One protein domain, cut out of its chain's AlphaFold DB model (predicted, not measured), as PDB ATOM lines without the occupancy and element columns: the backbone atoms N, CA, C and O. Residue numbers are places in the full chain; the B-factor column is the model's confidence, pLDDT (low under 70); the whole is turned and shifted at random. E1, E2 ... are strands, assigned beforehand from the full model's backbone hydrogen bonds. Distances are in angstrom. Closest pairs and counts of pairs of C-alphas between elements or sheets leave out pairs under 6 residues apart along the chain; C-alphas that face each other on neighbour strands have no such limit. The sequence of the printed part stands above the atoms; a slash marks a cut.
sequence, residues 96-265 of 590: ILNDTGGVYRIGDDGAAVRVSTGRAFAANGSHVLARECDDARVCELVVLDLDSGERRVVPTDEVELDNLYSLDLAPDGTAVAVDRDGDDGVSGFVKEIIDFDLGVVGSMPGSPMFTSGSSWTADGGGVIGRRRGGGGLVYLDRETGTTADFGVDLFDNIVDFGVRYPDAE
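Overview. This is residues 96 to 265 of the 590 residues of an uncharacterized protein of Ilumatobacter coccineus (strain NBRC 103263 / KCTC 29153 / YM16-304) (UniProt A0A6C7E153). What shape does the backbone make? Four small sheets stand in a row along the longest axis, E1 E2 E3, then E4 E5 E6 E7, then E8 E9 E10 E11, then E12 E13 E14, each facing the next. The two larger sheets make the middle, only partly face to face with their strands crossed, and a tail, residues 247 to 265, folds back from the E14 end to one side of the row. What is it built of? The printed part has 170 residues with 14 named strands, E1 to E14 along the chain, and no named helix; the class is all strand, yet under half of the residues, 79, are in named elements. Each sheet is antiparallel, and the whole is compact, with a radius of gyration of the C-alphas of 16.7 A and spans of 52 by 39 by 27 A.

Along the chain. Where are the two larger sheets? One holds E8, residues 166 to 169, E9, 175 to 181, E10, 189 to 195, and E11, 199 to 207, which is 19.8 A long and bends by 59 degrees at residue 202. The other holds E4, 119 to 124, E5, 127 to 133, E6, 139 to 145 and 18.6 A long, and E7, 151 to 154. Where are the smaller ones? E1, 96 to 99, begins at C-alpha (81.023, -23.870, 43.766), before E2, 102 to 106, and E3, 112 to 116. E12, 222 to 226, and E13, 233 to 237, precede E14, 243 to 246, which ends at C-alpha (80.985, 7.391, 36.778).

Arrangement. How are the strands joined? Each sheet is a meander, each strand the antiparallel neighbour of the one before. For instance, in the hairpin E9 and E10, N 178 and O 192 are 2.9 A apart, and in the hairpin E5 and E6, N 130 and O 142 are 2.8 A apart, within hydrogen-bond range. How do the sheets stand? They form a stack of sheets, face to face in turn. Between the larger two the strands stand at 76 degrees, and the closest C-alphas of E4 and E8, those of Ala 122 and Asp 168, are 5.4 A apart. The closest C-alphas of E11 and E13, those of Met 204 and Leu 236, are 6.7 A apart; E2 and E5 are near each other, with 7 pairs of C-alphas within 10 A.

Size, cuts and confidence. How large is it? The two C-alphas farthest apart, those of Ala 136 and Asp 249, are 55.7 A apart. Which links are long? Those from E7 to E8, 11 residues, and E11 to E12, 14 residues, are long, and the printed part has no cut. Where is confidence low? The mean pLDDT of the printed part is 79.2, with 43 residues under 70, among them 156 to 164, 206 to 214 and 250 to 265.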
ATOM      1  N   ILE A  96      80.333 -23.407  42.556       81.69
ATOM      2  CA  ILE A  96      81.023 -23.870  43.766       81.69
ATOM      3  C   ILE A  96      80.004 -24.073  44.887       81.69
ATOM      4  O   ILE A  96      79.135 -23.232  45.102       81.69
ATOM      5  N   LEU A  97      80.111 -25.197  45.591       78.88
ATOM      6  CA  LEU A  97      79.235 -25.558  46.699       78.88
ATOM      7  C   LEU A  97      80.073 -25.963  47.914       78.88
ATOM      8  O   LEU A  97      80.924 -26.847  47.814       78.88
ATOM      9  N   ASN A  98      79.803 -25.346  49.064       76.38
ATOM     10  CA  ASN A  98      80.189 -25.909  50.355       76.38
ATOM     11  C   ASN A  98      79.198 -27.034  50.696       76.38
ATOM     12  O   ASN A  98      77.997 -26.789  50.777       76.38
ATOM     13  N   ASP A  99      79.688 -28.259  50.869       75.62
ATOM     14  CA  ASP A  99      78.883 -29.426  51.258       75.62
ATOM     15  C   ASP A  99      79.686 -30.287  52.254       75.62
ATOM     16  O   ASP A  99      80.803 -29.957  52.663       75.62
ATOM     17  N   THR A 100      79.115 -31.409  52.675       71.00
ATOM     18  CA  THR A 100      79.660 -32.334  53.658       71.00
ATOM     19  C   THR A 100      81.098 -32.671  53.335       71.00
ATOM     20  O   THR A 100      81.423 -33.262  52.299       71.00
ATOM     21  N   GLY A 101      81.970 -32.323  54.270       73.50
ATOM     22  CA  GLY A 101      83.376 -32.643  54.172       73.50
ATOM     23  C   GLY A 101      84.142 -31.813  53.149       73.50
ATOM     24  O   GLY A 101      85.293 -32.157  52.924       73.50
ATOM     25  N   GLY A 102      83.613 -30.762  52.522       85.19
ATOM     26  CA  GLY A 102      84.481 -29.848  51.779       85.19
ATOM     27  C   GLY A 102      83.814 -28.951  50.747       85.19
ATOM     28  O   GLY A 102      82.601 -28.768  50.716       85.19
ATOM     29  N   VAL A 103      84.646 -28.424  49.855       87.81
ATOM     30  CA  VAL A 103      84.226 -27.585  48.730       87.81
ATOM     31  C   VAL A 103      84.151 -28.434  47.471       87.81
ATOM     32  O   VAL A 103      85.083 -29.186  47.173       87.81
ATOM     33  N   TYR A 104      83.077 -28.280  46.705       85.19
ATOM     34  CA  TYR A 104      82.817 -29.019  45.478       85.19
ATOM     35  C   TYR A 104      82.641 -28.069  44.291       85.19
ATOM     36  O   TYR A 104      81.936 -27.067  44.387       85.19
ATOM     37  N   ARG A 105      83.251 -28.415  43.154       86.12
ATOM     38  CA  ARG A 105      82.978 -27.827  41.838       86.12
ATOM     39  C   ARG A 105      81.908 -28.669  41.156       86.12
ATOM     40  O   ARG A 105      82.096 -29.872  40.984       86.12
ATOM     41  N   ILE A 106      80.799 -28.045  40.784       79.81
ATOM     42  CA  ILE A 106      79.695 -28.680  40.067       79.81
ATOM     43  C   ILE A 106      79.831 -28.334  38.582       79.81
ATOM     44  O   ILE A 106      79.809 -27.158  38.211       79.81
ATOM     45  N   GLY A 107      79.999 -29.356  37.746       70.62
ATOM     46  CA  GLY A 107      80.017 -29.232  36.290       70.62
ATOM     47  C   GLY A 107      78.629 -28.965  35.704       70.62
ATOM     48  O   GLY A 107      77.606 -29.130  36.372       70.62
ATOM     49  N   ASP A 108      78.582 -28.581  34.428       70.69
ATOM     50  CA  ASP A 108      77.325 -28.305  33.711       70.69
ATOM     51  C   ASP A 108      76.419 -29.541  33.573       70.69
ATOM     52  O   ASP A 108      75.202 -29.422  33.431       70.69
ATOM     53  N   ASP A 109      77.002 -30.738  33.655       72.62
ATOM     54  CA  ASP A 109      76.303 -32.026  33.690       72.62
ATOM     55  C   ASP A 109      75.754 -32.386  35.085       72.62
ATOM     56  O   ASP A 109      75.126 -33.433  35.259       72.62
ATOM     57  N   GLY A 110      75.976 -31.521  36.081       69.50
ATOM     58  CA  GLY A 110      75.606 -31.732  37.476       69.50
ATOM     59  C   GLY A 110      76.577 -32.617  38.260       69.50
ATOM     60  O   GLY A 110      76.319 -32.885  39.435       69.50
ATOM     61  N   ALA A 111      77.685 -33.075  37.664       77.75
ATOM     62  CA  ALA A 111      78.695 -33.840  38.386       77.75
ATOM     63  C   ALA A 111      79.423 -32.943  39.398       77.75
ATOM     64  O   ALA A 111      79.903 -31.867  39.055       77.75
ATOM     65  N   ALA A 112      79.534 -33.401  40.646       81.00
ATOM     66  CA  ALA A 112      80.243 -32.691  41.705       81.00
ATOM     67  C   ALA A 112      81.620 -33.324  41.955       81.00
ATOM     68  O   ALA A 112      81.726 -34.521  42.233       81.00
ATOM     69  N   VAL A 113      82.678 -32.515  41.894       87.19
ATOM     70  CA  VAL A 113      84.058 -32.915  42.199       87.19
ATOM     71  C   VAL A 113      84.539 -32.134  43.412       87.19
ATOM     72  O   VAL A 113      84.514 -30.907  43.406       87.19
ATOM     73  N   ARG A 114      84.997 -32.832  44.454       90.06
ATOM     74  CA  ARG A 114      85.573 -32.188  45.642       90.06
ATOM     75  C   ARG A 114      86.916 -31.550  45.288       90.06
ATOM     76  O   ARG A 114      87.816 -32.251  44.830       90.06
ATOM     77  N   VAL A 115      87.050 -30.249  45.529       90.31
ATOM     78  CA  VAL A 115      88.254 -29.451  45.234       90.31
ATOM     79  C   VAL A 115      89.033 -29.067  46.493       90.31
ATOM     80  O   VAL A 115      90.252 -28.931  46.441       90.31
ATOM     81  N   SER A 116      88.363 -28.982  47.643       91.31
ATOM     82  CA  SER A 116      88.988 -28.691  48.937       91.31
ATOM     83  C   SER A 116      88.350 -29.520  50.048       91.31
ATOM     84  O   SER A 116      87.188 -29.923  49.953       91.31
ATOM     85  N   THR A 117      89.113 -29.796  51.105       88.69
ATOM     86  CA  THR A 117      88.598 -30.414  52.337       88.69
ATOM     87  C   THR A 117      88.068 -29.397  53.342       88.69
ATOM     88  O   THR A 117      87.475 -29.795  54.342       88.69
ATOM     89  N   GLY A 118      88.326 -28.115  53.096       88.25
ATOM     90  CA  GLY A 118      87.963 -26.998  53.950       88.25
ATOM     91  C   GLY A 118      86.623 -26.375  53.577       88.25
ATOM     92  O   GLY A 118      85.719 -27.049  53.084       88.25
ATOM     93  N   ARG A 119      86.510 -25.067  53.806       84.12
ATOM     94  CA  ARG A 119      85.307 -24.278  53.522       84.12
ATOM     95  C   ARG A 119      85.637 -23.066  52.663       84.12
ATOM     96  O   ARG A 119      86.515 -22.295  53.034       84.12
ATOM     97  N   ALA A 120      84.935 -22.898  51.547       86.56
ATOM     98  CA  ALA A 120      85.096 -21.766  50.644       86.56
ATOM     99  C   ALA A 120      84.386 -20.515  51.175       86.56
ATOM    100  O   ALA A 120      83.262 -20.606  51.669       86.56
ATOM    101  N   PHE A 121      85.028 -19.359  51.011       82.94
ATOM    102  CA  PHE A 121      84.473 -18.029  51.299       82.94
ATOM    103  C   PHE A 121      84.149 -17.252  50.029       82.94
ATOM    104  O   PHE A 121      83.167 -16.523  49.987       82.94
ATOM    105  N   ALA A 122      84.972 -17.404  48.993       84.25
ATOM    106  CA  ALA A 122      84.803 -16.724  47.719       84.25
ATOM    107  C   ALA A 122      85.355 -17.595  46.593       84.25
ATOM    108  O   ALA A 122      86.253 -18.412  46.814       84.25
ATOM    109  N   ALA A 123      84.831 -17.424  45.386       85.50
ATOM    110  CA  ALA A 123      85.363 -18.089  44.214       85.50
ATOM    111  C   ALA A 123      85.251 -17.198  42.980       85.50
ATOM    112  O   ALA A 123      84.355 -16.372  42.847       85.50
ATOM    113  N   ASN A 124      86.141 -17.417  42.032       79.81
ATOM    114  CA  ASN A 124      85.945 -17.018  40.649       79.81
ATOM    115  C   ASN A 124      85.970 -18.312  39.812       79.81
ATOM    116  O   ASN A 124      86.323 -19.373  40.326       79.81
ATOM    117  N   GLY A 125      85.553 -18.286  38.549       77.44
ATOM    118  CA  GLY A 125      85.463 -19.505  37.729       77.44
ATOM    119  C   GLY A 125      86.735 -20.374  37.668       77.44
ATOM    120  O   GLY A 125      86.625 -21.554  37.333       77.44
ATOM    121  N   SER A 126      87.907 -19.830  38.023       85.75
ATOM    122  CA  SER A 126      89.212 -20.502  38.032       85.75
ATOM    123  C   SER A 126      89.821 -20.716  39.426       85.75
ATOM    124  O   SER A 126      90.715 -21.546  39.557       85.75
ATOM    125  N   HIS A 127      89.349 -20.043  40.477       90.81
ATOM    126  CA  HIS A 127      89.953 -20.081  41.808       90.81
ATOM    127  C   HIS A 127      88.924 -20.138  42.936       90.81
ATOM    128  O   HIS A 127      87.823 -19.602  42.840       90.81
ATOM    129  N   VAL A 128      89.320 -20.725  44.063       91.19
ATOM    130  CA  VAL A 128      88.537 -20.750  45.302       91.19
ATOM    131  C   VAL A 128      89.396 -20.257  46.453       91.19
ATOM    132  O   VAL A 128      90.450 -20.825  46.710       91.19
ATOM    133  N   LEU A 129      88.922 -19.261  47.195       91.06
ATOM    134  CA  LEU A 129      89.450 -18.928  48.514       91.06
ATOM    135  C   LEU A 129      88.734 -19.791  49.553       91.06
ATOM    136  O   LEU A 129      87.521 -19.661  49.734       91.06
ATOM    137  N   ALA A 130      89.473 -20.644  50.252       90.62
ATOM    138  CA  ALA A 130      88.947 -21.517  51.291       90.62
ATOM    139  C   ALA A 130      89.801 -21.480  52.559       90.62
ATOM    140  O   ALA A 130      90.989 -21.192  52.508       90.62
ATOM    141  N   ARG A 131      89.206 -21.815  53.704       88.88
ATOM    142  CA  ARG A 131      89.941 -22.148  54.930       88.88
ATOM    143  C   ARG A 131      90.044 -23.652  55.036       88.88
ATOM    144  O   ARG A 131      89.027 -24.332  55.194       88.88
ATOM    145  N   GLU A 132      91.263 -24.156  54.941       89.94
ATOM    146  CA  GLU A 132      91.593 -25.559  55.162       89.94
ATOM    147  C   GLU A 132      92.213 -25.702  56.553       89.94
ATOM    148  O   GLU A 132      92.896 -24.801  57.031       89.94
ATOM    149  N   CYS A 133      91.939 -26.819  57.225       87.94
ATOM    150  CA  CYS A 133      92.555 -27.140  58.506       87.94
ATOM    151  C   CYS A 133      93.272 -28.479  58.386       87.94
ATOM    152  O   CYS A 133      92.744 -29.412  57.774       87.94
ATOM    153  N   ASP A 134      94.456 -28.573  58.979       86.69
ATOM    154  CA  ASP A 134      95.190 -29.829  59.060       86.69
ATOM    155  C   ASP A 134      94.585 -30.791  60.107       86.69
ATOM    156  O   ASP A 134      93.632 -30.469  60.827       86.69
ATOM    157  N   ASP A 135      95.162 -31.990  60.224       86.00
ATOM    158  CA  ASP A 135      94.732 -33.000  61.205       86.00
ATOM    159  C   ASP A 135      94.883 -32.524  62.666       86.00
ATOM    160  O   ASP A 135      94.223 -33.048  63.570       86.00
ATOM    161  N   ALA A 136      95.738 -31.525  62.917       87.06
ATOM    162  CA  ALA A 136      95.916 -30.887  64.218       87.06
ATOM    163  C   ALA A 136      94.926 -29.729  64.459       87.06
ATOM    164  O   ALA A 136      94.946 -29.135  65.539       87.06
ATOM    165  N   ARG A 137      94.020 -29.463  63.504       81.25
ATOM    166  CA  ARG A 137      93.045 -28.361  63.492       81.25
ATOM    167  C   ARG A 137      93.693 -26.978  63.446       81.25
ATOM    168  O   ARG A 137      93.095 -26.002  63.900       81.25
ATOM    169  N   VAL A 138      94.902 -26.885  62.905       85.75
ATOM    170  CA  VAL A 138      95.517 -25.609  62.551       85.75
ATOM    171  C   VAL A 138      94.954 -25.209  61.197       85.75
ATOM    172  O   VAL A 138      95.123 -25.934  60.220       85.75
ATOM    173  N   CYS A 139      94.223 -24.097  61.166       86.25
ATOM    174  CA  CYS A 139      93.540 -23.633  59.966       86.25
ATOM    175  C   CYS A 139      94.297 -22.487  59.303       86.25
ATOM    176  O   CYS A 139      94.745 -21.568  59.984       86.25
ATOM    177  N   GLU A 140      94.352 -22.513  57.980       89.50
ATOM    178  CA  GLU A 140      94.942 -21.476  57.140       89.50
ATOM    179  C   GLU A 140      93.990 -21.117  55.997       89.50
ATOM    180  O   GLU A 140      93.167 -21.934  55.572       89.50
ATOM    181  N   LEU A 141      94.076 -19.875  55.518       90.06
ATOM    182  CA  LEU A 141      93.405 -19.469  54.287       90.06
ATOM    183  C   LEU A 141      94.260 -19.883  53.094       90.06
ATOM    184  O   LEU A 141      95.466 -19.654  53.074       90.06
ATOM    185  N   VAL A 142      93.627 -20.469  52.088       92.88
ATOM    186  CA  VAL A 142      94.268 -20.919  50.857       92.88
ATOM    187  C   VAL A 142      93.466 -20.464  49.650       92.88
ATOM    188  O   VAL A 142      92.237 -20.550  49.636       92.88
ATOM    189  N   VAL A 143      94.162 -20.017  48.612       94.31
ATOM    190  CA  VAL A 143      93.601 -19.909  47.266       94.31
ATOM    191  C   VAL A 143      93.954 -21.183  46.513       94.31
ATOM    192  O   VAL A 143      95.127 -21.542  46.400       94.31
ATOM    193  N   LEU A 144      92.930 -21.876  46.026       94.19
ATOM    194  CA  LEU A 144      93.045 -23.059  45.189       94.19
ATOM    195  C   LEU A 144      92.803 -22.675  43.733       94.19
ATOM    196  O   LEU A 144      91.754 -22.115  43.432       94.19
ATOM    197  N   ASP A 145      93.723 -23.028  42.844       92.50
ATOM    198  CA  ASP A 145      93.484 -23.024  41.399       92.50
ATOM    199  C   ASP A 145      92.687 -24.287  41.029       92.50
ATOM    200  O   ASP A 145      93.068 -25.414  41.361       92.50
ATOM    201  N   LEU A 146      91.539 -24.100  40.384       88.12
ATOM    202  CA  LEU A 146      90.581 -25.158  40.067       88.12
ATOM    203  C   LEU A 146      90.992 -26.039  38.887       88.12
ATOM    204  O   LEU A 146      90.441 -27.135  38.747       88.12
ATOM    205  N   ASP A 147      91.909 -25.575  38.046       86.31
ATOM    206  CA  ASP A 147      92.360 -26.287  36.855       86.31
ATOM    207  C   ASP A 147      93.671 -27.036  37.127       86.31
ATOM    208  O   ASP A 147      93.820 -28.194  36.726       86.31
ATOM    209  N   SER A 148      94.608 -26.420  37.851       90.06
ATOM    210  CA  SER A 148      95.885 -27.040  38.228       90.06
ATOM    211  C   SER A 148      95.826 -27.804  39.556       90.06
ATOM    212  O   SER A 148      96.605 -28.738  39.769       90.06
ATOM    213  N   GLY A 149      94.906 -27.437  40.453       89.12
ATOM    214  CA  GLY A 149      94.844 -27.944  41.824       89.12
ATOM    215  C   GLY A 149      95.931 -27.376  42.745       89.12
ATOM    216  O   GLY A 149      96.101 -27.885  43.861       89.12
ATOM    217  N   GLU A 150      96.687 -26.372  42.288       93.94
ATOM    218  CA  GLU A 150      97.696 -25.676  43.085       93.94
ATOM    219  C   GLU A 150      97.052 -24.957  44.280       93.94
ATOM    220  O   GLU A 150      95.918 -24.484  44.207       93.94
ATOM    221  N   ARG A 151      97.775 -24.911  45.405       93.62
ATOM    222  CA  ARG A 151      97.345 -24.261  46.648       93.62
ATOM    223  C   ARG A 151      98.353 -23.197  47.037       93.62
ATOM    224  O   ARG A 151      99.532 -23.507  47.213       93.62
ATOM    225  N   ARG A 152      97.871 -21.975  47.240       93.69
ATOM    226  CA  ARG A 152      98.657 -20.853  47.753       93.69
ATOM    227  C   ARG A 152      98.094 -20.414  49.097       93.69
ATOM    228  O   ARG A 152      96.938 -20.013  49.169       93.69
ATOM    229  N   VAL A 153      98.909 -20.488  50.146       91.94
ATOM    230  CA  VAL A 153      98.537 -19.989  51.477       91.94
ATOM    231  C   VAL A 153      98.452 -18.465  51.435       91.94
ATOM    232  O   VAL A 153      99.349 -17.806  50.908       91.94
ATOM    233  N   VAL A 154      97.368 -17.925  51.980       89.56
ATOM    234  CA  VAL A 154      97.135 -16.493  52.159       89.56
ATOM    235  C   VAL A 154      97.591 -16.102  53.567       89.56
ATOM    236  O   VAL A 154      97.170 -16.751  54.530       89.56
ATOM    237  N   PRO A 155      98.418 -15.055  53.720       81.62
ATOM    238  CA  PRO A 155      98.759 -14.506  55.030       81.62
ATOM    239  C   PRO A 155      97.490 -14.096  55.797       81.62
ATOM    240  O   PRO A 155      96.729 -13.232  55.364       81.62
ATOM    241  N   THR A 156      97.205 -14.772  56.912       67.25
ATOM    242  CA  THR A 156      95.946 -14.602  57.664       67.25
ATOM    243  C   THR A 156      95.895 -13.321  58.493       67.25
ATOM    244  O   THR A 156      94.825 -12.931  58.943       67.25
ATOM    245  N   ASP A 157      97.039 -12.681  58.731       67.56
ATOM    246  CA  ASP A 157      97.160 -11.391  59.412       67.56
ATOM    247  C   ASP A 157      96.583 -10.219  58.605       67.56
ATOM    248  O   ASP A 157      96.211  -9.207  59.193       67.56
ATOM    249  N   GLU A 158      96.436 -10.381  57.289       61.41
ATOM    250  CA  GLU A 158      95.907  -9.354  56.382       61.41
ATOM    251  C   GLU A 158      94.388  -9.484  56.143       61.41
ATOM    252  O   GLU A 158      93.717  -8.521  55.765       61.41
ATOM    253  N   VAL A 159      93.815 -10.670  56.382       65.69
ATOM    254  CA  VAL A 159      92.397 -10.970  56.128       65.69
ATOM    255  C   VAL A 159      91.720 -11.415  57.419       65.69
ATOM    256  O   VAL A 159      91.547 -12.605  57.685       65.69
ATOM    257  N   GLU A 160      91.289 -10.443  58.219       69.12
ATOM    258  CA  GLU A 160      90.365 -10.708  59.319       69.12
ATOM    259  C   GLU A 160      88.987 -11.043  58.726       69.12
ATOM    260  O   GLU A 160      88.343 -10.193  58.098       69.12
ATOM    261  N   LEU A 161      88.591 -12.316  58.853       65.25
ATOM    262  CA  LEU A 161      87.320 -12.854  58.347       65.25
ATOM    263  C   LEU A 161      86.133 -12.574  59.276       65.25
ATOM    264  O   LEU A 161      84.984 -12.840  58.909       65.25
ATOM    265  N   ASP A 162      86.409 -12.048  60.465       60.16
ATOM    266  CA  ASP A 162      85.388 -11.702  61.437       60.16
ATOM    267  C   ASP A 162      84.620 -10.462  60.949       60.16
ATOM    268  O   ASP A 162      85.198  -9.498  60.449       60.16
ATOM    269  N   ASN A 163      83.289 -10.492  61.072       61.91
ATOM    270  CA  ASN A 163      82.377  -9.408  60.668       61.91
ATOM    271  C   ASN A 163      82.389  -9.032  59.170       61.91
ATOM    272  O   ASN A 163      82.053  -7.903  58.808       61.91
ATOM    273  N   LEU A 164      82.730  -9.968  58.279       69.31
ATOM    274  CA  LEU A 164      82.591  -9.767  56.834       69.31
ATOM    275  C   LEU A 164      81.164 -10.073  56.357       69.31
ATOM    276  O   LEU A 164      80.602 -11.131  56.652       69.31
ATOM    277  N   TYR A 165      80.591  -9.165  55.566       70.44
ATOM    278  CA  TYR A 165      79.240  -9.318  55.007       70.44
ATOM    279  C   TYR A 165      79.246  -9.916  53.600       70.44
ATOM    280  O   TYR A 165      78.301 -10.600  53.203       70.44
ATOM    281  N   SER A 166      80.309  -9.666  52.834       75.88
ATOM    282  CA  SER A 166      80.520 -10.273  51.525       75.88
ATOM    283  C   SER A 166      82.015 -10.393  51.223       75.88
ATOM    284  O   SER A 166      82.807  -9.573  51.691       75.88
ATOM    285  N   LEU A 167      82.382 -11.428  50.461       82.00
ATOM    286  CA  LEU A 167      83.699 -11.576  49.854       82.00
ATOM    287  C   LEU A 167      83.538 -11.913  48.373       82.00
ATOM    288  O   LEU A 167      82.673 -12.705  47.989       82.00
ATOM    289  N   ASP A 168      84.400 -11.330  47.554       84.12
ATOM    290  CA  ASP A 168      84.434 -11.538  46.111       84.12
ATOM    291  C   ASP A 168      85.890 -11.668  45.659       84.12
ATOM    292  O   ASP A 168      86.702 -10.781  45.928       84.12
ATOM    293  N   LEU A 169      86.247 -12.785  45.025       88.50
ATOM    294  CA  LEU A 169      87.635 -13.109  44.679       88.50
ATOM    295  C   LEU A 169      87.998 -12.487  43.326       88.50
ATOM    296  O   LEU A 169      87.317 -12.743  42.332       88.50
ATOM    297  N   ALA A 170      89.089 -11.717  43.275       90.25
ATOM    298  CA  ALA A 170      89.609 -11.143  42.033       90.25
ATOM    299  C   ALA A 170      89.853 -12.247  40.994       90.25
ATOM    300  O   ALA A 170      90.279 -13.326  41.401       90.25
ATOM    301  N   PRO A 171      89.639 -12.026  39.681       87.38
ATOM    302  CA  PRO A 171      89.780 -13.067  38.652       87.38
ATOM    303  C   PRO A 171      91.131 -13.797  38.638       87.38
ATOM    304  O   PRO A 171      91.195 -14.981  38.316       87.38
ATOM    305  N   ASP A 172      92.200 -13.105  39.032       89.81
ATOM    306  CA  ASP A 172      93.557 -13.649  39.138       89.81
ATOM    307  C   ASP A 172      93.818 -14.442  40.438       89.81
ATOM    308  O   ASP A 172      94.893 -15.009  40.613       89.81
ATOM    309  N   GLY A 173      92.856 -14.478  41.366       91.06
ATOM    310  CA  GLY A 173      92.970 -15.165  42.652       91.06
ATOM    311  C   GLY A 173      93.938 -14.506  43.642       91.06
ATOM    312  O   GLY A 173      94.329 -15.152  44.615       91.06
ATOM    313  N   THR A 174      94.358 -13.257  43.421       93.12
ATOM    314  CA  THR A 174      95.393 -12.581  44.232       93.12
ATOM    315  C   THR A 174      94.868 -11.497  45.176       93.12
ATOM    316  O   THR A 174      95.618 -11.014  46.020       93.12
ATOM    317  N   ALA A 175      93.580 -11.166  45.102       92.88
ATOM    318  CA  ALA A 175      92.940 -10.204  45.994       92.88
ATOM    319  C   ALA A 175      91.468 -10.554  46.247       92.88
ATOM    320  O   ALA A 175      90.857 -11.310  45.489       92.88
ATOM    321  N   VAL A 176      90.880  -9.967  47.288       90.12
ATOM    322  CA  VAL A 176      89.441 -10.026  47.577       90.12
ATOM    323  C   VAL A 176      88.850  -8.641  47.768       90.12
ATOM    324  O   VAL A 176      89.475  -7.757  48.345       90.12
ATOM    325  N   ALA A 177      87.626  -8.465  47.280       89.00
ATOM    326  CA  ALA A 177      86.795  -7.327  47.619       89.00
ATOM    327  C   ALA A 177      85.907  -7.737  48.788       89.00
ATOM    328  O   ALA A 177      85.245  -8.777  48.714       89.00
ATOM    329  N   VAL A 178      85.895  -6.946  49.856       85.44
ATOM    330  CA  VAL A 178      85.146  -7.253  51.076       85.44
ATOM    331  C   VAL A 178      84.219  -6.108  51.444       85.44
ATOM    332  O   VAL A 178      84.595  -4.946  51.321       85.44
ATOM    333  N   ASP A 179      83.009  -6.428  51.901       82.06
ATOM    334  CA  ASP A 179      82.124  -5.453  52.544       82.06
ATOM    335  C   ASP A 179      82.252  -5.577  54.073       82.06
ATOM    336  O   ASP A 179      82.004  -6.650  54.637       82.06
ATOM    337  N   ARG A 180      82.617  -4.473  54.735       79.31
ATOM    338  CA  ARG A 180      82.770  -4.346  56.195       79.31
ATOM    339  C   ARG A 180      81.857  -3.265  56.756       79.31
ATOM    340  O   ARG A 180      81.466  -2.346  56.035       79.31
ATOM    341  N   ASP A 181      81.539  -3.357  58.046       75.62
ATOM    342  CA  ASP A 181      80.943  -2.227  58.758       75.62
ATOM    343  C   ASP A 181      81.903  -1.034  58.722       75.62
ATOM    344  O   ASP A 181      83.108  -1.184  58.919       75.62
ATOM    345  N   GLY A 182      81.373   0.152  58.429       69.94
ATOM    346  CA  GLY A 182      82.161   1.373  58.503       69.94
ATOM    347  C   GLY A 182      82.586   1.673  59.939       69.94
ATOM    348  O   GLY A 182      81.801   1.501  60.872       69.94
ATOM    349  N   ASP A 183      83.811   2.174  60.101       71.62
ATOM    350  CA  ASP A 183      84.305   2.681  61.382       71.62
ATOM    351  C   ASP A 183      83.377   3.755  61.982       71.62
ATOM    352  O   ASP A 183      82.631   4.445  61.272       71.62
ATOM    353  N   ASP A 184      83.481   3.939  63.304       56.12
ATOM    354  CA  ASP A 184      82.743   4.930  64.092       56.12
ATOM    355  C   ASP A 184      82.630   6.291  63.371       56.12
ATOM    356  O   ASP A 184      83.577   7.076  63.286       56.12
ATOM    357  N   GLY A 185      81.426   6.596  62.872       55.19
ATOM    358  CA  GLY A 185      81.111   7.846  62.166       55.19
ATOM    359  C   GLY A 185      80.733   7.685  60.691       55.19
ATOM    360  O   GLY A 185      80.175   8.623  60.111       55.19
ATOM    361  N   VAL A 186      80.941   6.511  60.087       59.75
ATOM    362  CA  VAL A 186      80.456   6.183  58.740       59.75
ATOM    363  C   VAL A 186      79.212   5.303  58.852       59.75
ATOM    364  O   VAL A 186      79.295   4.115  59.115       59.75
ATOM    365  N   SER A 187      78.021   5.872  58.643       59.94
ATOM    366  CA  SER A 187      76.798   5.059  58.608       59.94
ATOM    367  C   SER A 187      76.727   4.178  57.348       59.94
ATOM    368  O   SER A 187      76.539   4.685  56.241       59.94
ATOM    369  N   GLY A 188      76.828   2.859  57.513       70.88
ATOM    370  CA  GLY A 188      76.706   1.864  56.440       70.88
ATOM    371  C   GLY A 188      78.008   1.108  56.166       70.88
ATOM    372  O   GLY A 188      78.977   1.253  56.903       70.88
ATOM    373  N   PHE A 189      78.019   0.311  55.096       77.00
ATOM    374  CA  PHE A 189      79.141  -0.572  54.771       77.00
ATOM    375  C   PHE A 189      80.181   0.137  53.910       77.00
ATOM    376  O   PHE A 189      79.868   1.011  53.089       77.00
ATOM    377  N   VAL A 190      81.429  -0.263  54.096       83.25
ATOM    378  CA  VAL A 190      82.574   0.130  53.281       83.25
ATOM    379  C   VAL A 190      82.982  -1.083  52.461       83.25
ATOM    380  O   VAL A 190      83.064  -2.188  52.995       83.25
ATOM    381  N   LYS A 191      83.223  -0.876  51.164       86.56
ATOM    382  CA  LYS A 191      83.820  -1.906  50.316       86.56
ATOM    383  C   LYS A 191      85.316  -1.658  50.209       86.56
ATOM    384  O   LYS A 191      85.724  -0.566  49.817       86.56
ATOM    385  N   GLU A 192      86.114  -2.655  50.553       88.94
ATOM    386  CA  GLU A 192      87.576  -2.598  50.547       88.94
ATOM    387  C   GLU A 192      88.150  -3.625  49.579       88.94
ATOM    388  O   GLU A 192      87.545  -4.672  49.353       88.94
ATOM    389  N   ILE A 193      89.330  -3.337  49.035       91.38
ATOM    390  CA  ILE A 193      90.148  -4.339  48.352       91.38
ATOM    391  C   ILE A 193      91.283  -4.741  49.290       91.38
ATOM    392  O   ILE A 193      92.062  -3.890  49.724       91.38
ATOM    393  N   ILE A 194      91.383  -6.041  49.561       91.00
ATOM    394  CA  ILE A 194      92.511  -6.655  50.257       91.00
ATOM    395  C   ILE A 194      93.300  -7.460  49.237       91.00
ATOM    396  O   ILE A 194      92.838  -8.483  48.731       91.00
ATOM    397  N   ASP A 195      94.489  -6.978  48.926       92.50
ATOM    398  CA  ASP A 195      95.480  -7.701  48.153       92.50
ATOM    399  C   ASP A 195      96.236  -8.649  49.087       92.50
ATOM    400  O   ASP A 195      96.679  -8.246  50.161       92.50
ATOM    401  N   PHE A 196      96.372  -9.921  48.716       90.88
ATOM    402  CA  PHE A 196      96.960 -10.907  49.624       90.88
ATOM    403  C   PHE A 196      98.457 -10.698  49.884       90.88
ATOM    404  O   PHE A 196      98.966 -11.251  50.858       90.88
ATOM    405  N   ASP A 197      99.147  -9.924  49.043       88.50
ATOM    406  CA  ASP A 197     100.565  -9.607  49.213       88.50
ATOM    407  C   ASP A 197     100.788  -8.182  49.756       88.50
ATOM    408  O   ASP A 197     101.826  -7.917  50.368       88.50
ATOM    409  N   LEU A 198      99.845  -7.258  49.525       86.94
ATOM    410  CA  LEU A 198      99.973  -5.840  49.904       86.94
ATOM    411  C   LEU A 198      99.094  -5.413  51.092       86.94
ATOM    412  O   LEU A 198      99.288  -4.312  51.609       86.94
ATOM    413  N   GLY A 199      98.141  -6.247  51.509       89.12
ATOM    414  CA  GLY A 199      97.133  -5.905  52.510       89.12
ATOM    415  C   GLY A 199      96.000  -5.048  51.939       89.12
ATOM    416  O   GLY A 199      95.646  -5.142  50.762       89.12
ATOM    417  N   VAL A 200      95.392  -4.200  52.773       89.69
ATOM    418  CA  VAL A 200      94.317  -3.285  52.343       89.69
ATOM    419  C   VAL A 200      94.884  -2.208  51.409       89.69
ATOM    420  O   VAL A 200      95.662  -1.357  51.841       89.69
ATOM    421  N   VAL A 201      94.463  -2.203  50.139       90.62
ATOM    422  CA  VAL A 201      94.972  -1.256  49.121       90.62
ATOM    423  C   VAL A 201      94.067  -0.043  48.908       90.62
ATOM    424  O   VAL A 201      94.538   1.006  48.481       90.62
ATOM    425  N   GLY A 202      92.777  -0.143  49.233       89.38
ATOM    426  CA  GLY A 202      91.845   0.971  49.093       89.38
ATOM    427  C   GLY A 202      90.436   0.644  49.569       89.38
ATOM    428  O   GLY A 202      90.084  -0.522  49.761       89.38
ATOM    429  N   SER A 203      89.628   1.687  49.753       88.81
ATOM    430  CA  SER A 203      88.251   1.567  50.228       88.81
ATOM    431  C   SER A 203      87.313   2.577  49.567       88.81
ATOM    432  O   SER A 203      87.711   3.673  49.168       88.81
ATOM    433  N   MET A 204      86.039   2.202  49.443       86.56
ATOM    434  CA  MET A 204      84.965   3.061  48.949       86.56
ATOM    435  C   MET A 204      83.784   3.078  49.940       86.56
ATOM    436  O   MET A 204      83.321   2.023  50.389       86.56
ATOM    437  N   PRO A 205      83.272   4.264  50.317       77.38
ATOM    438  CA  PRO A 205      82.203   4.374  51.302       77.38
ATOM    439  C   PRO A 205      80.819   4.095  50.707       77.38
ATOM    440  O   PRO A 205      80.499   4.539  49.607       77.38
ATOM    441  N   GLY A 206      79.939   3.492  51.512       66.19
ATOM    442  CA  GLY A 206      78.507   3.386  51.226       66.19
ATOM    443  C   GLY A 206      78.133   2.305  50.229       66.19
ATOM    444  O   GLY A 206      77.193   2.497  49.457       66.19
ATOM    445  N   SER A 207      78.838   1.179  50.283       65.06
ATOM    446  CA  SER A 207      78.429  -0.036  49.594       65.06
ATOM    447  C   SER A 207      77.111  -0.527  50.214       65.06
ATOM    448  O   SER A 207      77.024  -0.726  51.425       65.06
ATOM    449  N   PRO A 208      76.026  -0.660  49.449       61.28
ATOM    450  CA  PRO A 208      74.836  -1.343  49.936       61.28
ATOM    451  C   PRO A 208      75.136  -2.834  50.095       61.28
ATOM    452  O   PRO A 208      75.709  -3.450  49.192       61.28
ATOM    453  N   MET A 209      74.712  -3.417  51.220       57.59
ATOM    454  CA  MET A 209      74.820  -4.860  51.436       57.59
ATOM    455  C   MET A 209      74.183  -5.624  50.269       57.59
ATOM    456  O   MET A 209      73.142  -5.219  49.750       57.59
ATOM    457  N   PHE A 210      74.776  -6.763  49.906       55.03
ATOM    458  CA  PHE A 210      74.168  -7.756  49.011       55.03
ATOM    459  C   PHE A 210      74.029  -7.360  47.521       55.03
ATOM    460  O   PHE A 210      72.984  -7.594  46.922       55.03
ATOM    461  N   THR A 211      75.070  -6.827  46.865       54.75
ATOM    462  CA  THR A 211      75.077  -6.754  45.380       54.75
ATOM    463  C   THR A 211      75.075  -8.159  44.765       54.75
ATOM    464  O   THR A 211      75.842  -9.014  45.208       54.75
ATOM    465  N   SER A 212      74.234  -8.433  43.760       48.81
ATOM    466  CA  SER A 212      74.087  -9.788  43.208       48.81
ATOM    467  C   SER A 212      75.049 -10.031  42.032       48.81
ATOM    468  O   SER A 212      74.683 -10.069  40.864       48.81
ATOM    469  N   GLY A 213      76.344 -10.167  42.330       57.34
ATOM    470  CA  GLY A 213      77.356 -10.481  41.313       57.34
ATOM    471  C   GLY A 213      78.778 -10.087  41.696       57.34
ATOM    472  O   GLY A 213      78.978  -9.375  42.685       57.34
ATOM    473  N   SER A 214      79.744 -10.562  40.899       62.12
ATOM    474  CA  SER A 214      81.129 -10.094  40.998       62.12
ATOM    475  C   SER A 214      81.202  -8.619  40.606       62.12
ATOM    476  O   SER A 214      80.590  -8.184  39.623       62.12
ATOM    477  N   SER A 215      81.952  -7.860  41.393       78.69
ATOM    478  CA  SER A 215      82.198  -6.431  41.194       78.69
ATOM    479  C   SER A 215      83.566  -6.128  40.581       78.69
ATOM    480  O   SER A 215      83.833  -4.979  40.240       78.69
ATOM    481  N   TRP A 216      84.421  -7.136  40.419       86.44
ATOM    482  CA  TRP A 216      85.764  -6.976  39.864       86.44
ATOM    483  C   TRP A 216      85.754  -6.645  38.370       86.44
ATOM    484  O   TRP A 216      84.887  -7.122  37.641       86.44
ATOM    485  N   THR A 217      86.743  -5.901  37.881       85.62
ATOM    486  CA  THR A 217      87.062  -5.820  36.446       85.62
ATOM    487  C   THR A 217      87.693  -7.124  35.952       85.62
ATOM    488  O   THR A 217      88.210  -7.909  36.743       85.62
ATOM    489  N   ALA A 218      87.617  -7.394  34.644       79.81
ATOM    490  CA  ALA A 218      88.068  -8.666  34.055       79.81
ATOM    491  C   ALA A 218      89.554  -8.951  34.270       79.81
ATOM    492  O   ALA A 218      89.956 -10.096  34.447       79.81
ATOM    493  N   ASP A 219      90.347  -7.891  34.265       81.69
ATOM    494  CA  ASP A 219      91.782  -7.908  34.505       81.69
ATOM    495  C   ASP A 219      92.148  -7.914  35.999       81.69
ATOM    496  O   ASP A 219      93.330  -7.950  36.324       81.69
ATOM    497  N   GLY A 220      91.168  -7.860  36.911       88.12
ATOM    498  CA  GLY A 220      91.412  -7.746  38.352       88.12
ATOM    499  C   GLY A 220      92.006  -6.400  38.787       88.12
ATOM    500  O   GLY A 220      92.460  -6.280  39.927       88.12
ATOM    501  N   GLY A 221      92.006  -5.394  37.903       88.69
ATOM    502  CA  GLY A 221      92.561  -4.061  38.147       88.69
ATOM    503  C   GLY A 221      91.778  -3.218  39.158       88.69
ATOM    504  O   GLY A 221      92.331  -2.283  39.731       88.69
ATOM    505  N   GLY A 222      90.520  -3.554  39.438       91.31
ATOM    506  CA  GLY A 222      89.743  -2.864  40.461       91.31
ATOM    507  C   GLY A 222      88.318  -3.371  40.601       91.31
ATOM    508  O   GLY A 222      87.920  -4.367  39.994       91.31
ATOM    509  N   VAL A 223      87.541  -2.675  41.426       90.06
ATOM    510  CA  VAL A 223      86.198  -3.092  41.836       90.06
ATOM    511  C   VAL A 223      85.199  -1.971  41.617       90.06
ATOM    512  O   VAL A 223      85.437  -0.826  41.988       90.06
ATOM    513  N   ILE A 224      84.048  -2.302  41.049       87.69
ATOM    514  CA  ILE A 224      82.942  -1.373  40.835       87.69
ATOM    515  C   ILE A 224      81.947  -1.498  41.994       87.69
ATOM    516  O   ILE A 224      81.567  -2.593  42.397       87.69
ATOM    517  N   GLY A 225      81.509  -0.373  42.540       82.44
ATOM    518  CA  GLY A 225      80.490  -0.266  43.576       82.44
ATOM    519  C   GLY A 225      79.404   0.735  43.199       82.44
ATOM    520  O   GLY A 225      79.493   1.436  42.192       82.44
ATOM    521  N   ARG A 226      78.368   0.824  44.032       78.94
ATOM    522  CA  ARG A 226      77.359   1.885  43.927       78.94
ATOM    523  C   ARG A 226      77.834   3.134  44.649       78.94
ATOM    524  O   ARG A 226      78.451   3.042  45.708       78.94
ATOM    525  N   ARG A 227      77.494   4.299  44.103       75.62
ATOM    526  CA  ARG A 227      77.770   5.573  44.760       75.62
ATOM    527  C   ARG A 227      76.840   5.778  45.959       75.62
ATOM    528  O   ARG A 227      75.631   5.570  45.875       75.62
ATOM    529  N   ARG A 228      77.390   6.243  47.081       69.69
ATOM    530  CA  ARG A 228      76.600   6.581  48.273       69.69
ATOM    531  C   ARG A 228      75.798   7.867  48.064       69.69
ATOM    532  O   ARG A 228      76.372   8.913  47.779       69.69
ATOM    533  N   GLY A 229      74.491   7.819  48.324       63.78
ATOM    534  CA  GLY A 229      73.652   9.020  48.426       63.78
ATOM    535  C   GLY A 229      73.223   9.650  47.096       63.78
ATOM    536  O   GLY A 229      72.833  10.815  47.098       63.78
ATOM    537  N   GLY A 230      73.271   8.908  45.984       65.19
ATOM    538  CA  GLY A 230      72.785   9.373  44.685       65.19
ATOM    539  C   GLY A 230      72.915   8.327  43.576       65.19
ATOM    540  O   GLY A 230      73.247   7.172  43.835       65.19
ATOM    541  N   GLY A 231      72.659   8.766  42.345       71.00
ATOM    542  CA  GLY A 231      72.861   8.003  41.120       71.00
ATOM    543  C   GLY A 231      74.328   7.701  40.803       71.00
ATOM    544  O   GLY A 231      75.230   8.461  41.172       71.00
ATOM    545  N   GLY A 232      74.562   6.597  40.090       80.06
ATOM    546  CA  GLY A 232      75.870   6.243  39.530       80.06
ATOM    547  C   GLY A 232      76.661   5.160  40.266       80.06
ATOM    548  O   GLY A 232      76.258   4.602  41.291       80.06
ATOM    549  N   LEU A 233      77.811   4.847  39.677       85.44
ATOM    550  CA  LEU A 233      78.758   3.829  40.113       85.44
ATOM    551  C   LEU A 233      80.080   4.487  40.516       85.44
ATOM    552  O   LEU A 233      80.396   5.603  40.105       85.44
ATOM    553  N   VAL A 234      80.855   3.777  41.321       87.06
ATOM    554  CA  VAL A 234      82.208   4.160  41.717       87.06
ATOM    555  C   VAL A 234      83.150   3.018  41.370       87.06
ATOM    556  O   VAL A 234      82.846   1.860  41.631       87.06
ATOM    557  N   TYR A 235      84.277   3.323  40.745       91.19
ATOM    558  CA  TYR A 235      85.359   2.376  40.507       91.19
ATOM    559  C   TYR A 235      86.445   2.609  41.554       91.19
ATOM    560  O   TYR A 235      86.895   3.741  41.704       91.19
ATOM    561  N   LEU A 236      86.835   1.566  42.279       92.12
ATOM    562  CA  LEU A 236      87.974   1.542  43.190       92.12
ATOM    563  C   LEU A 236      89.133   0.834  42.493       92.12
ATOM    564  O   LEU A 236      89.072  -0.368  42.237       92.12
ATOM    565  N   ASP A 237      90.175   1.595  42.191       93.19
ATOM    566  CA  ASP A 237      91.371   1.121  41.511       93.19
ATOM    567  C   ASP A 237      92.295   0.385  42.494       93.19
ATOM    568  O   ASP A 237      92.668   0.935  43.532       93.19
ATOM    569  N   ARG A 238      92.658  -0.866  42.185       93.88
ATOM    570  CA  ARG A 238      93.480  -1.721  43.058       93.88
ATOM    571  C   ARG A 238      94.923  -1.236  43.153       93.88
ATOM    572  O   ARG A 238      95.516  -1.335  44.221       93.88
ATOM    573  N   GLU A 239      95.494  -0.737  42.057       91.81
ATOM    574  CA  GLU A 239      96.903  -0.321  42.015       91.81
ATOM    575  C   GLU A 239      97.135   0.947  42.842       91.81
ATOM    576  O   GLU A 239      98.136   1.080  43.547       91.81
ATOM    577  N   THR A 240      96.202   1.893  42.763       91.88
ATOM    578  CA  THR A 240      96.344   3.224  43.360       91.88
ATOM    579  C   THR A 240      95.545   3.414  44.647       91.88
ATOM    580  O   THR A 240      95.801   4.376  45.374       91.88
ATOM    581  N   GLY A 241      94.552   2.563  44.910       91.06
ATOM    582  CA  GLY A 241      93.591   2.729  46.003       91.06
ATOM    583  C   GLY A 241      92.624   3.900  45.809       91.06
ATOM    584  O   GLY A 241      91.901   4.268  46.737       91.06
ATOM    585  N   THR A 242      92.628   4.537  44.634       92.38
ATOM    586  CA  THR A 242      91.809   5.722  44.360       92.38
ATOM    587  C   THR A 242      90.429   5.349  43.838       92.38
ATOM    588  O   THR A 242      90.229   4.287  43.252       92.38
ATOM    589  N   THR A 243      89.458   6.237  44.059       89.69
ATOM    590  CA  THR A 243      88.090   6.065  43.568       89.69
ATOM    591  C   THR A 243      87.774   7.029  42.431       89.69
ATOM    592  O   THR A 243      88.215   8.181  42.434       89.69
ATOM    593  N   ALA A 244      86.986   6.565  41.462       88.88
ATOM    594  CA  ALA A 244      86.471   7.359  40.354       88.88
ATOM    595  C   ALA A 244      84.957   7.159  40.212       88.88
ATOM    596  O   ALA A 244      84.487   6.044  39.990       88.88
ATOM    597  N   ASP A 245      84.195   8.246  40.326       85.44
ATOM    598  CA  ASP A 245      82.748   8.240  40.095       85.44
ATOM    599  C   ASP A 245      82.450   8.211  38.584       85.44
ATOM    600  O   ASP A 245      83.073   8.936  37.805       85.44
ATOM    601  N   PHE A 246      81.459   7.425  38.162       81.06
ATOM    602  CA  PHE A 246      80.985   7.391  36.778       81.06
ATOM    603  C   PHE A 246      79.495   7.038  36.686       81.06
ATOM    604  O   PHE A 246      78.888   6.521  37.622       81.06
ATOM    605  N   GLY A 247      78.869   7.362  35.552       75.56
ATOM    606  CA  GLY A 247      77.439   7.108  35.338       75.56
ATOM    607  C   GLY A 247      76.511   7.873  36.290       75.56
ATOM    608  O   GLY A 247      75.371   7.464  36.484       75.56
ATOM    609  N   VAL A 248      77.000   8.962  36.890       76.44
ATOM    610  CA  VAL A 248      76.281   9.756  37.900       76.44
ATOM    611  C   VAL A 248      75.002  10.399  37.364       76.44
ATOM    612  O   VAL A 248      74.060  10.576  38.128       76.44
ATOM    613  N   ASP A 249      74.957  10.668  36.059       71.38
ATOM    614  CA  ASP A 249      73.813  11.282  35.374       71.38
ATOM    615  C   ASP A 249      72.941  10.259  34.625       71.38
ATOM    616  O   ASP A 249      71.934  10.625  34.030       71.38
ATOM    617  N   LEU A 250      73.331   8.976  34.612       55.62
ATOM    618  CA  LEU A 250      72.636   7.951  33.824       55.62
ATOM    619  C   LEU A 250      71.392   7.408  34.531       55.62
ATOM    620  O   LEU A 250      70.442   6.994  33.873       55.62
ATOM    621  N   PHE A 251      71.399   7.377  35.866       61.88
ATOM    622  CA  PHE A 251      70.333   6.767  36.658       61.88
ATOM    623  C   PHE A 251      70.179   7.489  37.991       61.88
ATOM    624  O   PHE A 251      71.154   7.602  38.726       61.88
ATOM    625  N   ASP A 252      68.955   7.870  38.362       61.38
ATOM    626  CA  ASP A 252      68.679   8.492  39.666       61.38
ATOM    627  C   ASP A 252      68.922   7.534  40.850       61.38
ATOM    628  O   ASP A 252      69.235   7.970  41.960       61.38
ATOM    629  N   ASN A 253      68.785   6.218  40.631       69.12
ATOM    630  CA  ASN A 253      69.042   5.183  41.632       69.12
ATOM    631  C   ASN A 253      69.440   3.850  40.972       69.12
ATOM    632  O   ASN A 253      68.673   3.293  40.187       69.12
ATOM    633  N   ILE A 254      70.611   3.309  41.319       66.62
ATOM    634  CA  ILE A 254      71.045   1.976  40.875       66.62
ATOM    635  C   ILE A 254      70.677   0.963  41.960       66.62
ATOM    636  O   ILE A 254      71.227   0.974  43.062       66.62
ATOM    637  N   VAL A 255      69.737   0.070  41.652       61.88
ATOM    638  CA  VAL A 255      69.267  -0.955  42.602       61.88
ATOM    639  C   VAL A 255      70.143  -2.205  42.615       61.88
ATOM    640  O   VAL A 255      70.278  -2.821  43.671       61.88
ATOM    641  N   ASP A 256      70.783  -2.530  41.491       65.25
ATOM    642  CA  ASP A 256      71.739  -3.628  41.357       65.25
ATOM    643  C   ASP A 256      72.618  -3.428  40.112       65.25
ATOM    644  O   ASP A 256      72.240  -2.698  39.193       65.25
ATOM    645  N   PHE A 257      73.790  -4.057  40.083       69.88
ATOM    646  CA  PHE A 257      74.685  -4.093  38.926       69.88
ATOM    647  C   PHE A 257      75.555  -5.355  38.996       69.88
ATOM    648  O   PHE A 257      75.798  -5.895  40.074       69.88
ATOM    649  N   GLY A 258      76.067  -5.807  37.854       66.38
ATOM    650  CA  GLY A 258      77.013  -6.920  37.801       66.38
ATOM    651  C   GLY A 258      78.031  -6.716  36.691       66.38
ATOM    652  O   GLY A 258      77.689  -6.201  35.624       66.38
ATOM    653  N   VAL A 259      79.274  -7.126  36.939       66.81
ATOM    654  CA  VAL A 259      80.337  -7.112  35.930       66.81
ATOM    655  C   VAL A 259      80.385  -8.477  35.248       66.81
ATOM    656  O   VAL A 259      80.341  -9.518  35.903       66.81
ATOM    657  N   ARG A 260      80.426  -8.485  33.912       57.91
ATOM    658  CA  ARG A 260      80.562  -9.706  33.107       57.91
ATOM    659  C   ARG A 260      81.960  -9.762  32.503       57.91
ATOM    660  O   ARG A 260      82.458  -8.739  32.042       57.91
ATOM    661  N   TYR A 261      82.557 -10.952  32.493       59.81
ATOM    662  CA  TYR A 261      83.891 -11.186  31.942       59.81
ATOM    663  C   TYR A 261      83.823 -11.759  30.519       59.81
ATOM    664  O   TYR A 261      82.944 -12.578  30.239       59.81
ATOM    665  N   PRO A 262      84.730 -11.331  29.626       42.69
ATOM    666  CA  PRO A 262      84.646 -11.568  28.187       42.69
ATOM    667  C   PRO A 262      84.908 -13.010  27.727       42.69
ATOM    668  O   PRO A 262      84.700 -13.310  26.560       42.69
ATOM    669  N   ASP A 263      85.219 -13.957  28.612       44.31
ATOM    670  CA  ASP A 263      85.203 -15.382  28.225       44.31
ATOM    671  C   ASP A 263      83.767 -15.894  27.963       44.31
ATOM    672  O   ASP A 263      83.559 -16.959  27.379       44.31
ATOM    673  N   ALA A 264      82.767 -15.084  28.339       40.84
ATOM    674  CA  ALA A 264      81.385 -15.138  27.881       40.84
ATOM    675  C   ALA A 264      80.965 -13.826  27.184       40.84
ATOM    676  O   ALA A 264      79.809 -13.399  27.291       40.84
ATOM    677  N   GLU A 265      81.880 -13.171  26.459       35.22
ATOM    678  CA  GLU A 265      81.465 -12.273  25.389       35.22
ATOM    679  C   GLU A 265      80.597 -13.113  24.447       35.22
ATOM    680  O   GLU A 265      81.061 -14.032  23.769       35.22
TER     681      GLU A 265